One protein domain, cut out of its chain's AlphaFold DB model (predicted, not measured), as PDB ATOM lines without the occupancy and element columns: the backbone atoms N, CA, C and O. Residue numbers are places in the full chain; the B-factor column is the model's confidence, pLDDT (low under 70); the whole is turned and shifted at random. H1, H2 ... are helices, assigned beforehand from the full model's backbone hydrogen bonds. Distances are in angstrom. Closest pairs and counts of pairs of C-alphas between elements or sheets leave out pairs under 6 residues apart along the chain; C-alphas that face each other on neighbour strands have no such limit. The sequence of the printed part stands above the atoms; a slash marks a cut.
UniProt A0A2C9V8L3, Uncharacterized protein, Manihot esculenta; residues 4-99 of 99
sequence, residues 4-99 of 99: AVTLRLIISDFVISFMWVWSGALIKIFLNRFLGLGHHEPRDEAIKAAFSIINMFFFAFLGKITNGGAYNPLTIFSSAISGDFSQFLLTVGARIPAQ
ATOM      1  N   ALA A   4     -36.283  12.381  18.308       88.69
ATOM      2  CA  ALA A   4     -36.807  13.299  17.302       88.69
ATOM      3  C   ALA A   4     -38.000  14.116  17.832       88.69
ATOM      4  O   ALA A   4     -38.114  15.313  17.563       88.69
ATOM      5  N   VAL A   5     -38.867  13.493  18.637       88.50
ATOM      6  CA  VAL A   5     -40.017  14.164  19.266       88.50
ATOM      7  C   VAL A   5     -39.545  15.160  20.323       88.50
ATOM      8  O   VAL A   5     -40.050  16.280  20.372       88.50
ATOM      9  N   THR A   6     -38.547  14.786  21.125       91.69
ATOM     10  CA  THR A   6     -37.940  15.671  22.126       91.69
ATOM     11  C   THR A   6     -37.348  16.924  21.490       91.69
ATOM     12  O   THR A   6     -37.667  18.036  21.907       91.69
ATOM     13  N   LEU A   7     -36.532  16.756  20.446       94.75
ATOM     14  CA  LEU A   7     -35.912  17.875  19.743       94.75
ATOM     15  C   LEU A   7     -36.966  18.794  19.113       94.75
ATOM     16  O   LEU A   7     -36.874  20.014  19.232       94.75
ATOM     17  N   ARG A   8     -38.011  18.215  18.508       95.44
ATOM     18  CA  ARG A   8     -39.135  18.975  17.949       95.44
ATOM     19  C   ARG A   8     -39.833  19.833  19.004       95.44
ATOM     20  O   ARG A   8     -40.182  20.970  18.699       95.44
ATOM     21  N   LEU A   9     -40.042  19.311  20.216       95.25
ATOM     22  CA  LEU A   9     -40.674  20.061  21.305       95.25
ATOM     23  C   LEU A   9     -39.791  21.216  21.773       95.25
ATOM     24  O   LEU A   9     -40.290  22.324  21.884       95.25
ATOM     25  N   ILE A  10     -38.489  20.990  21.956       96.38
ATOM     26  CA  ILE A  10     -37.544  22.041  22.369       96.38
ATOM     27  C   ILE A  10     -37.484  23.170  21.329       96.38
ATOM     28  O   ILE A  10     -37.557  24.344  21.682       96.38
ATOM     29  N   ILE A  11     -37.405  22.829  20.038       96.88
ATOM     30  CA  ILE A  11     -37.414  23.830  18.958       96.88
ATOM     31  C   ILE A  11     -38.755  24.571  18.921       96.88
ATOM     32  O   ILE A  11     -38.778  25.789  18.758       96.88
ATOM     33  N   SER A  12     -39.871  23.854  19.082       96.50
ATOM     34  CA  SER A  12     -41.201  24.473  19.137       96.50
ATOM     35  C   SER A  12     -41.324  25.435  20.316       96.50
ATOM     36  O   SER A  12     -41.832  26.535  20.134       96.50
ATOM     37  N   ASP A  13     -40.832  25.049  21.494       97.12
ATOM     38  CA  ASP A  13     -40.839  25.887  22.692       97.12
ATOM     39  C   ASP A  13     -40.079  27.197  22.442       97.12
ATOM     40  O   ASP A  13     -40.637  28.279  22.612       97.12
ATOM     41  N   PHE A  14     -38.861  27.104  21.896       97.75
ATOM     42  CA  PHE A  14     -38.054  28.271  21.537       97.75
ATOM     43  C   PHE A  14     -38.751  29.196  20.532       97.75
ATOM     44  O   PHE A  14     -38.838  30.407  20.741       97.75
ATOM     45  N   VAL A  15     -39.274  28.639  19.435       97.50
ATOM     46  CA  VAL A  15     -39.921  29.433  18.381       97.50
ATOM     47  C   VAL A  15     -41.169  30.134  18.915       97.50
ATOM     48  O   VAL A  15     -41.351  31.328  18.672       97.50
ATOM     49  N   ILE A  16     -42.025  29.425  19.656       96.62
ATOM     50  CA  ILE A  16     -43.271  30.002  20.171       96.62
ATOM     51  C   ILE A  16     -42.970  31.040  21.259       96.62
ATOM     52  O   ILE A  16     -43.590  32.103  21.250       96.62
ATOM     53  N   SER A  17     -41.992  30.807  22.139       96.81
ATOM     54  CA  SER A  17     -41.528  31.816  23.101       96.81
ATOM     55  C   SER A  17     -41.003  33.076  22.436       96.81
ATOM     56  O   SER A  17     -41.424  34.185  22.782       96.81
ATOM     57  N   PHE A  18     -40.130  32.924  21.440       97.00
ATOM     58  CA  PHE A  18     -39.607  34.055  20.686       97.00
ATOM     59  C   PHE A  18     -40.744  34.861  20.048       97.00
ATOM     60  O   PHE A  18     -40.813  36.084  20.197       97.00
ATOM     61  N   MET A  19     -41.686  34.174  19.395       96.94
ATOM     62  CA  MET A  19     -42.866  34.803  18.808       96.94
ATOM     63  C   MET A  19     -43.725  35.514  19.860       96.94
ATOM     64  O   MET A  19     -44.229  36.600  19.579       96.94
ATOM     65  N   TRP A  20     -43.900  34.942  21.055       96.19
ATOM     66  CA  TRP A  20     -44.700  35.527  22.137       96.19
ATOM     67  C   TRP A  20     -44.130  36.868  22.590       96.19
ATOM     68  O   TRP A  20     -44.837  37.882  22.601       96.19
ATOM     69  N   VAL A  21     -42.833  36.888  22.904       96.00
ATOM     70  CA  VAL A  21     -42.129  38.100  23.339       96.00
ATOM     71  C   VAL A  21     -42.129  39.147  22.225       96.00
ATOM     72  O   VAL A  21     -42.434  40.319  22.470       96.00
ATOM     73  N   TRP A  22     -41.849  38.726  20.990       97.19
ATOM     74  CA  TRP A  22     -41.808  39.623  19.840       97.19
ATOM     75  C   TRP A  22     -43.183  40.222  19.517       97.19
ATOM     76  O   TRP A  22     -43.295  41.438  19.358       97.19
ATOM     77  N   SER A  23     -44.247  39.412  19.519       95.94
ATOM     78  CA  SER A  23     -45.627  39.875  19.328       95.94
ATOM     79  C   SER A  23     -46.017  40.915  20.378       95.94
ATOM     80  O   SER A  23     -46.533  41.981  20.041       95.94
ATOM     81  N   GLY A  24     -45.687  40.675  21.651       93.94
ATOM     82  CA  GLY A  24     -45.946  41.634  22.725       93.94
ATOM     83  C   GLY A  24     -45.270  42.992  22.496       93.94
ATOM     84  O   GLY A  24     -45.881  44.037  22.733       93.94
ATOM     85  N   ALA A  25     -44.030  43.001  21.996       94.94
ATOM     86  CA  ALA A  25     -43.332  44.234  21.635       94.94
ATOM     87  C   ALA A  25     -43.990  44.942  20.437       94.94
ATOM     88  O   ALA A  25     -44.212  46.154  20.489       94.94
ATOM     89  N   LEU A  26     -44.358  44.197  19.391       95.31
ATOM     90  CA  LEU A  26     -45.032  44.739  18.208       95.31
ATOM     91  C   LEU A  26     -46.396  45.345  18.548       95.31
ATOM     92  O   LEU A  26     -46.684  46.458  18.114       95.31
ATOM     93  N   ILE A  27     -47.203  44.669  19.372       93.88
ATOM     94  CA  ILE A  27     -48.502  45.175  19.834       93.88
ATOM     95  C   ILE A  27     -48.314  46.486  20.604       93.88
ATOM     96  O   ILE A  27     -49.028  47.453  20.348       93.88
ATOM     97  N   LYS A  28     -47.323  46.572  21.502       91.25
ATOM     98  CA  LYS A  28     -47.029  47.818  22.233       91.25
ATOM     99  C   LYS A  28     -46.638  48.960  21.295       91.25
ATOM    100  O   LYS A  28     -47.136  50.071  21.457       91.25
ATOM    101  N   ILE A  29     -45.773  48.697  20.312       93.00
ATOM    102  CA  ILE A  29     -45.390  49.698  19.306       93.00
ATOM    103  C   ILE A  29     -46.620  50.133  18.505       93.00
ATOM    104  O   ILE A  29     -46.826  51.328  18.311       93.00
ATOM    105  N   PHE A  30     -47.457  49.187  18.083       92.44
ATOM    106  CA  PHE A  30     -48.674  49.459  17.331       92.44
ATOM    107  C   PHE A  30     -49.640  50.364  18.106       92.44
ATOM    108  O   PHE A  30     -49.997  51.444  17.637       92.44
ATOM    109  N   LEU A  31     -49.995  49.980  19.332       91.00
ATOM    110  CA  LEU A  31     -50.957  50.715  20.152       91.00
ATOM    111  C   LEU A  31     -50.446  52.106  20.546       91.00
ATOM    112  O   LEU A  31     -51.176  53.088  20.425       91.00
ATOM    113  N   ASN A  32     -49.186  52.211  20.976       88.50
ATOM    114  CA  ASN A  32     -48.658  53.469  21.501       88.50
ATOM    115  C   ASN A  32     -48.223  54.426  20.389       88.50
ATOM    116  O   ASN A  32     -48.497  55.619  20.466       88.50
ATOM    117  N   ARG A  33     -47.527  53.924  19.360       86.69
ATOM    118  CA  ARG A  33     -46.919  54.776  18.328       86.69
ATOM    119  C   ARG A  33     -47.861  55.069  17.169       86.69
ATOM    120  O   ARG A  33     -47.802  56.169  16.634       86.69
ATOM    121  N   PHE A  34     -48.689  54.105  16.767       87.50
ATOM    122  CA  PHE A  34     -49.564  54.269  15.604       87.50
ATOM    123  C   PHE A  34     -50.985  54.678  15.987       87.50
ATOM    124  O   PHE A  34     -51.547  55.543  15.324       87.50
ATOM    125  N   LEU A  35     -51.558  54.108  17.056       85.81
ATOM    126  CA  LEU A  35     -52.887  54.516  17.533       85.81
ATOM    127  C   LEU A  35     -52.865  55.635  18.584       85.81
ATOM    128  O   LEU A  35     -53.916  56.191  18.883       85.81
ATOM    129  N   GLY A  36     -51.699  55.974  19.143       85.06
ATOM    130  CA  GLY A  36     -51.577  57.044  20.139       85.06
ATOM    131  C   GLY A  36     -52.231  56.730  21.491       85.06
ATOM    132  O   GLY A  36     -52.493  57.652  22.258       85.06
ATOM    133  N   LEU A  37     -52.477  55.451  21.808       81.06
ATOM    134  CA  LEU A  37     -53.197  54.990  23.013       81.06
ATOM    135  C   LEU A  37     -52.301  54.948  24.269       81.06
ATOM    136  O   LEU A  37     -52.343  54.020  25.085       81.06
ATOM    137  N   GLY A  38     -51.407  55.929  24.385       70.31
ATOM    138  CA  GLY A  38     -50.433  56.043  25.469       70.31
ATOM    139  C   GLY A  38     -50.945  56.804  26.693       70.31
ATOM    140  O   GLY A  38     -50.219  56.884  27.678       70.31
ATOM    141  N   HIS A  39     -52.160  57.358  26.655       75.88
ATOM    142  CA  HIS A  39     -52.603  58.390  27.602       75.88
ATOM    143  C   HIS A  39     -53.363  57.855  28.830       75.88
ATOM    144  O   HIS A  39     -53.909  58.639  29.599       75.88
ATOM    145  N   HIS A  40     -53.352  56.534  29.057       73.56
ATOM    146  CA  HIS A  40     -53.969  55.863  30.217       73.56
ATOM    147  C   HIS A  40     -55.466  56.161  30.418       73.56
ATOM    148  O   HIS A  40     -55.993  56.048  31.525       73.56
ATOM    149  N   GLU A  41     -56.178  56.507  29.346       87.25
ATOM    150  CA  GLU A  41     -57.628  56.644  29.398       87.25
ATOM    151  C   GLU A  41     -58.301  55.262  29.507       87.25
ATOM    152  O   GLU A  41     -57.788  54.278  28.965       87.25
ATOM    153  N   PRO A  42     -59.489  55.150  30.135       86.62
ATOM    154  CA  PRO A  42     -60.193  53.871  30.271       86.62
ATOM    155  C   PRO A  42     -60.412  53.133  28.940       86.62
ATOM    156  O   PRO A  42     -60.373  51.904  28.882       86.62
ATOM    157  N   ARG A  43     -60.618  53.884  27.850       87.44
ATOM    158  CA  ARG A  43     -60.772  53.343  26.495       87.44
ATOM    159  C   ARG A  43     -59.479  52.710  25.973       87.44
ATOM    160  O   ARG A  43     -59.536  51.639  25.369       87.44
ATOM    161  N   ASP A  44     -58.336  53.345  26.213       88.19
ATOM    162  CA  ASP A  44     -57.023  52.861  25.779       88.19
ATOM    163  C   ASP A  44     -56.695  51.531  26.461       88.19
ATOM    164  O   ASP A  44     -56.249  50.584  25.812       88.19
ATOM    165  N   GLU A  45     -56.979  51.439  27.762       89.38
ATOM    166  CA  GLU A  45     -56.797  50.217  28.545       89.38
ATOM    167  C   GLU A  45     -57.726  49.090  28.070       89.38
ATOM    168  O   GLU A  45     -57.279  47.953  27.916       89.38
ATOM    169  N   ALA A  46     -58.987  49.394  27.734       92.50
ATOM    170  CA  ALA A  46     -59.906  48.404  27.168       92.50
ATOM    171  C   ALA A  46     -59.395  47.834  25.831       92.50
ATOM    172  O   ALA A  46     -59.448  46.624  25.604       92.50
ATOM    173  N   ILE A  47     -58.849  48.686  24.956       91.81
ATOM    174  CA  ILE A  47     -58.279  48.256  23.672       91.81
ATOM    175  C   ILE A  47     -57.005  47.429  23.896       91.81
ATOM    176  O   ILE A  47     -56.872  46.350  23.316       91.81
ATOM    177  N   LYS A  48     -56.090  47.872  24.770       91.12
ATOM    178  CA  LYS A  48     -54.885  47.104  25.144       91.12
ATOM    179  C   LYS A  48     -55.249  45.719  25.677       91.12
ATOM    180  O   LYS A  48     -54.647  44.726  25.262       91.12
ATOM    181  N   ALA A  49     -56.252  45.642  26.552       92.25
ATOM    182  CA  ALA A  49     -56.744  44.385  27.100       92.25
ATOM    183  C   ALA A  49     -57.300  43.469  26.002       92.25
ATOM    184  O   ALA A  49     -56.946  42.292  25.960       92.25
ATOM    185  N   ALA A  50     -58.095  44.001  25.068       95.00
ATOM    186  CA  ALA A  50     -58.622  43.226  23.946       95.00
ATOM    187  C   ALA A  50     -57.502  42.630  23.074       95.00
ATOM    188  O   ALA A  50     -57.520  41.432  22.790       95.00
ATOM    189  N   PHE A  51     -56.485  43.423  22.712       94.69
ATOM    190  CA  PHE A  51     -55.320  42.928  21.966       94.69
ATOM    191  C   PHE A  51     -54.530  41.873  22.749       94.69
ATOM    192  O   PHE A  51     -54.112  40.872  22.170       94.69
ATOM    193  N   SER A  52     -54.359  42.061  24.060       93.50
ATOM    194  CA  SER A  52     -53.705  41.080  24.933       93.50
ATOM    195  C   SER A  52     -54.455  39.744  24.950       93.50
ATOM    196  O   SER A  52     -53.844  38.691  24.767       93.50
ATOM    197  N   ILE A  53     -55.785  39.781  25.082       96.00
ATOM    198  CA  ILE A  53     -56.642  38.587  25.070       96.00
ATOM    199  C   ILE A  53     -56.545  37.869  23.720       96.00
ATOM    200  O   ILE A  53     -56.298  36.663  23.689       96.00
ATOM    201  N   ILE A  54     -56.685  38.597  22.608       96.50
ATOM    202  CA  ILE A  54     -56.566  38.028  21.257       96.50
ATOM    203  C   ILE A  54     -55.198  37.361  21.076       96.50
ATOM    204  O   ILE A  54     -55.126  36.224  20.609       96.50
ATOM    205  N   ASN A  55     -54.122  38.032  21.499       95.69
ATOM    206  CA  ASN A  55     -52.775  37.476  21.445       95.69
ATOM    207  C   ASN A  55     -52.680  36.189  22.283       95.69
ATOM    208  O   ASN A  55     -52.189  35.176  21.799       95.69
ATOM    209  N   MET A  56     -53.225  36.168  23.500       94.75
ATOM    210  CA  MET A  56     -53.223  34.968  24.344       94.75
ATOM    211  C   MET A  56     -53.931  33.775  23.678       94.75
ATOM    212  O   MET A  56     -53.387  32.670  23.667       94.75
ATOM    213  N   PHE A  57     -55.101  33.988  23.067       95.62
ATOM    214  CA  PHE A  57     -55.822  32.935  22.341       95.62
ATOM    215  C   PHE A  57     -55.076  32.453  21.095       95.62
ATOM    216  O   PHE A  57     -55.053  31.252  20.821       95.62
ATOM    217  N   PHE A  58     -54.435  33.364  20.360       96.00
ATOM    218  CA  PHE A  58     -53.604  33.008  19.213       96.00
ATOM    219  C   PHE A  58     -52.459  32.068  19.618       96.00
ATOM    220  O   PHE A  58     -52.241  31.039  18.979       96.00
ATOM    221  N   PHE A  59     -51.777  32.354  20.726       95.38
ATOM    222  CA  PHE A  59     -50.688  31.506  21.208       95.38
ATOM    223  C   PHE A  59     -51.162  30.179  21.814       95.38
ATOM    224  O   PHE A  59     -50.519  29.150  21.605       95.38
ATOM    225  N   ALA A  60     -52.326  30.154  22.468       93.50
ATOM    226  CA  ALA A  60     -52.963  28.900  22.871       93.50
ATOM    227  C   ALA A  60     -53.278  28.004  21.656       93.50
ATOM    228  O   ALA A  60     -53.066  26.789  21.690       93.50
ATOM    229  N   PHE A  61     -53.731  28.601  20.549       94.56
ATOM    230  CA  PHE A  61     -53.959  27.894  19.289       94.56
ATOM    231  C   PHE A  61     -52.655  27.367  18.662       94.56
ATOM    232  O   PHE A  61     -52.615  26.214  18.225       94.56
ATOM    233  N   LEU A  62     -51.568  28.147  18.681       94.44
ATOM    234  CA  LEU A  62     -50.251  27.690  18.217       94.44
ATOM    235  C   LEU A  62     -49.722  26.494  19.022       94.44
ATOM    236  O   LEU A  62     -49.184  25.554  18.433       94.44
ATOM    237  N   GLY A  63     -49.926  26.476  20.342       93.06
ATOM    238  CA  GLY A  63     -49.573  25.323  21.180       93.06
ATOM    239  C   GLY A  63     -50.283  24.034  20.740       93.06
ATOM    240  O   GLY A  63     -49.685  22.956  20.723       93.06
ATOM    241  N   LYS A  64     -51.541  24.147  20.285       92.75
ATOM    242  CA  LYS A  64     -52.299  23.020  19.723       92.75
ATOM    243  C   LYS A  64     -51.738  22.557  18.376       92.75
ATOM    244  O   LYS A  64     -51.565  21.356  18.185       92.75
ATOM    245  N   ILE A  65     -51.425  23.477  17.457       95.06
ATOM    246  CA  ILE A  65     -50.872  23.133  16.130       95.06
ATOM    247  C   ILE A  65     -49.504  22.455  16.252       95.06
ATOM    248  O   ILE A  65     -49.215  21.491  15.543       95.06
ATOM    249  N   THR A  66     -48.662  22.936  17.163       92.94
ATOM    250  CA  THR A  66     -47.305  22.404  17.375       92.94
ATOM    251  C   THR A  66     -47.281  21.097  18.170       92.94
ATOM    252  O   THR A  66     -46.210  20.538  18.400       92.94
ATOM    253  N   ASN A  67     -48.451  20.560  18.538       91.19
ATOM    254  CA  ASN A  67     -48.597  19.347  19.343       91.19
ATOM    255  C   ASN A  67     -47.832  19.425  20.674       91.19
ATOM    256  O   ASN A  67     -47.135  18.483  21.056       91.19
ATOM    257  N   GLY A  68     -47.973  20.552  21.378       89.88
ATOM    258  CA  GLY A  68     -47.456  20.721  22.735       89.88
ATOM    259  C   GLY A  68     -46.248  21.640  22.870       89.88
ATOM    260  O   GLY A  68     -45.610  21.595  23.921       89.88
ATOM    261  N   GLY A  69     -45.936  22.461  21.861       94.56
ATOM    262  CA  GLY A  69     -45.012  23.581  22.033       94.56
ATOM    263  C   GLY A  69     -45.565  24.589  23.044       94.56
ATOM    264  O   GLY A  69     -46.769  24.860  23.070       94.56
ATOM    265  N   ALA A  70     -44.698  25.120  23.894       95.50
ATOM    266  CA  ALA A  70     -45.059  25.971  25.014       95.50
ATOM    267  C   ALA A  70     -44.150  27.197  25.086       95.50
ATOM    268  O   ALA A  70     -42.960  27.103  24.832       95.50
ATOM    269  N   TYR A  71     -44.732  28.332  25.468       94.50
ATOM    270  CA  TYR A  71     -44.026  29.602  25.684       94.50
ATOM    271  C   TYR A  71     -44.123  30.107  27.127       94.50
ATOM    272  O   TYR A  71     -43.618  31.173  27.475       94.50
ATOM    273  N   ASN A  72     -44.880  29.387  27.955       93.81
ATOM    274  CA  ASN A  72     -45.074  29.706  29.355       93.81
ATOM    275  C   ASN A  72     -44.646  28.494  30.192       93.81
ATOM    276  O   ASN A  72     -45.371  27.489  30.197       93.81
ATOM    277  N   PRO A  73     -43.540  28.585  30.949       93.50
ATOM    278  CA  PRO A  73     -43.025  27.486  31.761       93.50
ATOM    279  C   PRO A  73     -44.071  26.867  32.689       93.50
ATOM    280  O   PRO A  73     -44.118  25.647  32.853       93.50
ATOM    281  N   LEU A  74     -44.981  27.685  33.234       92.25
ATOM    282  CA  LEU A  74     -46.032  27.232  34.148       92.25
ATOM    283  C   LEU A  74     -46.999  26.239  33.489       92.25
ATOM    284  O   LEU A  74     -47.555  25.383  34.173       92.25
ATOM    285  N   THR A  75     -47.181  26.321  32.167       91.62
ATOM    286  CA  THR A  75     -48.111  25.450  31.427       91.62
ATOM    287  C   THR A  75     -47.607  24.018  31.288       91.62
ATOM    288  O   THR A  75     -48.416  23.097  31.220       91.62
ATOM    289  N   ILE A  76     -46.285  23.815  31.289       94.12
ATOM    290  CA  ILE A  76     -45.669  22.486  31.201       94.12
ATOM    291  C   ILE A  76     -45.153  21.989  32.555       94.12
ATOM    292  O   ILE A  76     -44.995  20.783  32.743       94.12
ATOM    293  N   PHE A  77     -44.947  22.890  33.519       94.12
ATOM    294  CA  PHE A  77     -44.385  22.560  34.827       94.12
ATOM    295  C   PHE A  77     -45.275  21.628  35.656       94.12
ATOM    296  O   PHE A  77     -44.775  20.669  36.238       94.12
ATOM    297  N   SER A  78     -46.593  21.842  35.666       92.31
ATOM    298  CA  SER A  78     -47.526  20.954  36.381       92.31
ATOM    299  C   SER A  78     -47.424  19.509  35.883       92.31
ATOM    300  O   SER A  78     -47.290  18.583  36.680       92.31
ATOM    301  N   SER A  79     -47.386  19.323  34.559       89.00
ATOM    302  CA  SER A  79     -47.223  18.006  33.937       89.00
ATOM    303  C   SER A  79     -45.869  17.366  34.250       89.00
ATOM    304  O   SER A  79     -45.780  16.149  34.366       89.00
ATOM    305  N   ALA A  80     -44.824  18.179  34.420       93.00
ATOM    306  CA  ALA A  80     -43.486  17.711  34.750       93.00
ATOM    307  C   ALA A  80     -43.380  17.206  36.192       93.00
ATOM    308  O   ALA A  80     -42.681  16.232  36.437       93.00
ATOM    309  N   ILE A  81     -44.079  17.847  37.132       94.19
ATOM    310  CA  ILE A  81     -44.102  17.435  38.543       94.19
ATOM    311  C   ILE A  81     -44.951  16.179  38.753       94.19
ATOM    312  O   ILE A  81     -44.593  15.326  39.559       94.19
ATOM    313  N   SER A  82     -46.075  16.055  38.044       92.94
ATOM    314  CA  SER A  82     -46.947  14.876  38.141       92.94
ATOM    315  C   SER A  82     -46.492  13.694  37.274       92.94
ATOM    316  O   SER A  82     -47.067  12.613  37.386       92.94
ATOM    317  N   GLY A  83     -45.517  13.906  36.386       90.94
ATOM    318  CA  GLY A  83     -44.972  12.898  35.480       90.94
ATOM    319  C   GLY A  83     -43.843  12.066  36.091       90.94
ATOM    320  O   GLY A  83     -43.611  12.070  37.299       90.94
ATOM    321  N   ASP A  84     -43.124  11.339  35.235       94.25
ATOM    322  CA  ASP A  84     -41.938  10.590  35.653       94.25
ATOM    323  C   ASP A  84     -40.687  11.486  35.774       94.25
ATOM    324  O   ASP A  84     -40.634  12.624  35.299       94.25
ATOM    325  N   PHE A  85     -39.638  10.954  36.406       94.38
ATOM    326  CA  PHE A  85     -38.395  11.694  36.631       94.38
ATOM    327  C   PHE A  85     -37.701  12.131  35.327       94.38
ATOM    328  O   PHE A  85     -37.058  13.181  35.288       94.38
ATOM    329  N   SER A  86     -37.852  11.373  34.238       93.06
ATOM    330  CA  SER A  86     -37.255  11.728  32.946       93.06
ATOM    331  C   SER A  86     -37.991  12.905  32.304       93.06
ATOM    332  O   SER A  86     -37.355  13.820  31.779       93.06
ATOM    333  N   GLN A  87     -39.323  12.920  32.380       92.88
ATOM    334  CA  GLN A  87     -40.164  14.031  31.948       92.88
ATOM    335  C   GLN A  87     -39.885  15.288  32.774       92.88
ATOM    336  O   GLN A  87     -39.810  16.382  32.206       92.88
ATOM    337  N   PHE A  88     -39.684  15.138  34.086       95.62
ATOM    338  CA  PHE A  88     -39.271  16.228  34.961       95.62
ATOM    339  C   PHE A  88     -37.938  16.837  34.507       95.62
ATOM    340  O   PHE A  88     -37.883  18.035  34.218       95.62
ATOM    341  N   LEU A  89     -36.889  16.014  34.371       95.81
ATOM    342  CA  LEU A  89     -35.561  16.472  33.950       95.81
ATOM    343  C   LEU A  89     -35.582  17.114  32.564       95.81
ATOM    344  O   LEU A  89     -34.978  18.164  32.369       95.81
ATOM    345  N   LEU A  90     -36.303  16.526  31.608       94.56
ATOM    346  CA  LEU A  90     -36.445  17.104  30.276       94.56
ATOM    347  C   LEU A  90     -37.142  18.469  30.328       94.56
ATOM    348  O   LEU A  90     -36.724  19.417  29.661       94.56
ATOM    349  N   THR A  91     -38.218  18.573  31.106       95.75
ATOM    350  CA  THR A  91     -39.015  19.797  31.162       95.75
ATOM    351  C   THR A  91     -38.247  20.924  31.838       95.75
ATOM    352  O   THR A  91     -38.113  22.000  31.264       95.75
ATOM    353  N   VAL A  92     -37.700  20.674  33.027       96.12
ATOM    354  CA  VAL A  92     -36.979  21.689  33.805       96.12
ATOM    355  C   VAL A  92     -35.596  21.976  33.222       96.12
ATOM    356  O   VAL A  92     -35.160  23.121  33.232       96.12
ATOM    357  N   GLY A  93     -34.910  20.960  32.698       95.31
ATOM    358  CA  GLY A  93     -33.530  21.074  32.227       95.31
ATOM    359  C   GLY A  93     -33.368  21.502  30.769       95.31
ATOM    360  O   GLY A  93     -32.299  21.993  30.418       95.31
ATOM    361  N   ALA A  94     -34.385  21.333  29.916       96.00
ATOM    362  CA  ALA A  94     -34.276  21.676  28.493       96.00
ATOM    363  C   ALA A  94     -35.453  22.500  27.964       96.00
ATOM    364  O   ALA A  94     -35.231  23.525  27.329       96.00
ATOM    365  N   ARG A  95     -36.699  22.095  28.237       96.75
ATOM    366  CA  ARG A  95     -37.877  22.780  27.677       96.75
ATOM    367  C   ARG A  95     -38.088  24.176  28.254       96.75
ATOM    368  O   ARG A  95     -38.291  25.108  27.493       96.75
ATOM    369  N   ILE A  96     -38.019  24.328  29.578       97.00
ATOM    370  CA  ILE A  96     -38.136  25.637  30.235       97.00
ATOM    371  C   ILE A  96     -36.970  26.562  29.842       97.00
ATOM    372  O   ILE A  96     -37.252  27.693  29.477       97.00
ATOM    373  N   PRO A  97     -35.692  26.126  29.844       97.19
ATOM    374  CA  PRO A  97     -34.581  26.968  29.387       97.19
ATOM    375  C   PRO A  97     -34.611  27.352  27.906       97.19
ATOM    376  O   PRO A  97     -33.971  28.324  27.521       97.19
ATOM    377  N   ALA A  98     -35.286  26.566  27.064       96.88
ATOM    378  CA  ALA A  98     -35.461  26.897  25.655       96.88
ATOM    379  C   ALA A  98     -36.531  27.973  25.424       96.88
ATOM    380  O   ALA A  98     -36.549  28.560  24.346       96.88
ATOM    381  N   GLN A  99     -37.413  28.204  26.404       95.31
ATOM    382  CA  GLN A  99     -38.433  29.253  26.374       95.31
ATOM    383  C   GLN A  99     -37.857  30.605  26.774       95.31
ATOM    384  O   GLN A  99     -38.313  31.593  26.158       95.31
TER     385      GLN A  99
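This is residues 4 to 99 of the 99 residues of an uncharacterized protein of Manihot esculenta (UniProt A0A2C9V8L3). H1 and H2 make a long helical hairpin, and a smaller hairpin, H3 and H4, packs on H1 through residues 94 to 98 of H4. This loose rod spans 49 by 23 by 21 A, with a radius of gyration of the C-alphas of 16.4 A. The printed part has 96 residues, class all helix, with four named helices, H1 to H4 in order, and no named strand.

H1, residues 4 to 34, runs 42.9 A from C-alpha 4 at (-36.807, 13.299, 17.302). H2, residues 42 to 65, runs 35.1 A. H3 is residues 73 to 82; H4, residues 85 to 98, ends at C-alpha 98, (-35.461, 26.897, 25.655).

H1 and H2, a hairpin, touch at a shallow tilt of 17 degrees, opposite ways; their closest C-alphas, Trp 20 and Phe 59, are 7.3 A apart. Residues 9 to 14 of H1 touch residues 94 to 98 of H4, closest at C-alphas 14 and 98, 5.1 A. H3 and H4, a hairpin, touch closest at C-alphas 80 and 88, 4.5 A. H3 is apart from H1 and H2. Every O i to N i+4 pair is within hydrogen-bond range in H1 and H2, 4 of 6 in H3 and 8 of 10 in H4.

The farthest C-alphas, Gly 36 and Phe 85, are 50.0 A apart. The printed part has no cut and no long link; no printed residue is under 70 in pLDDT.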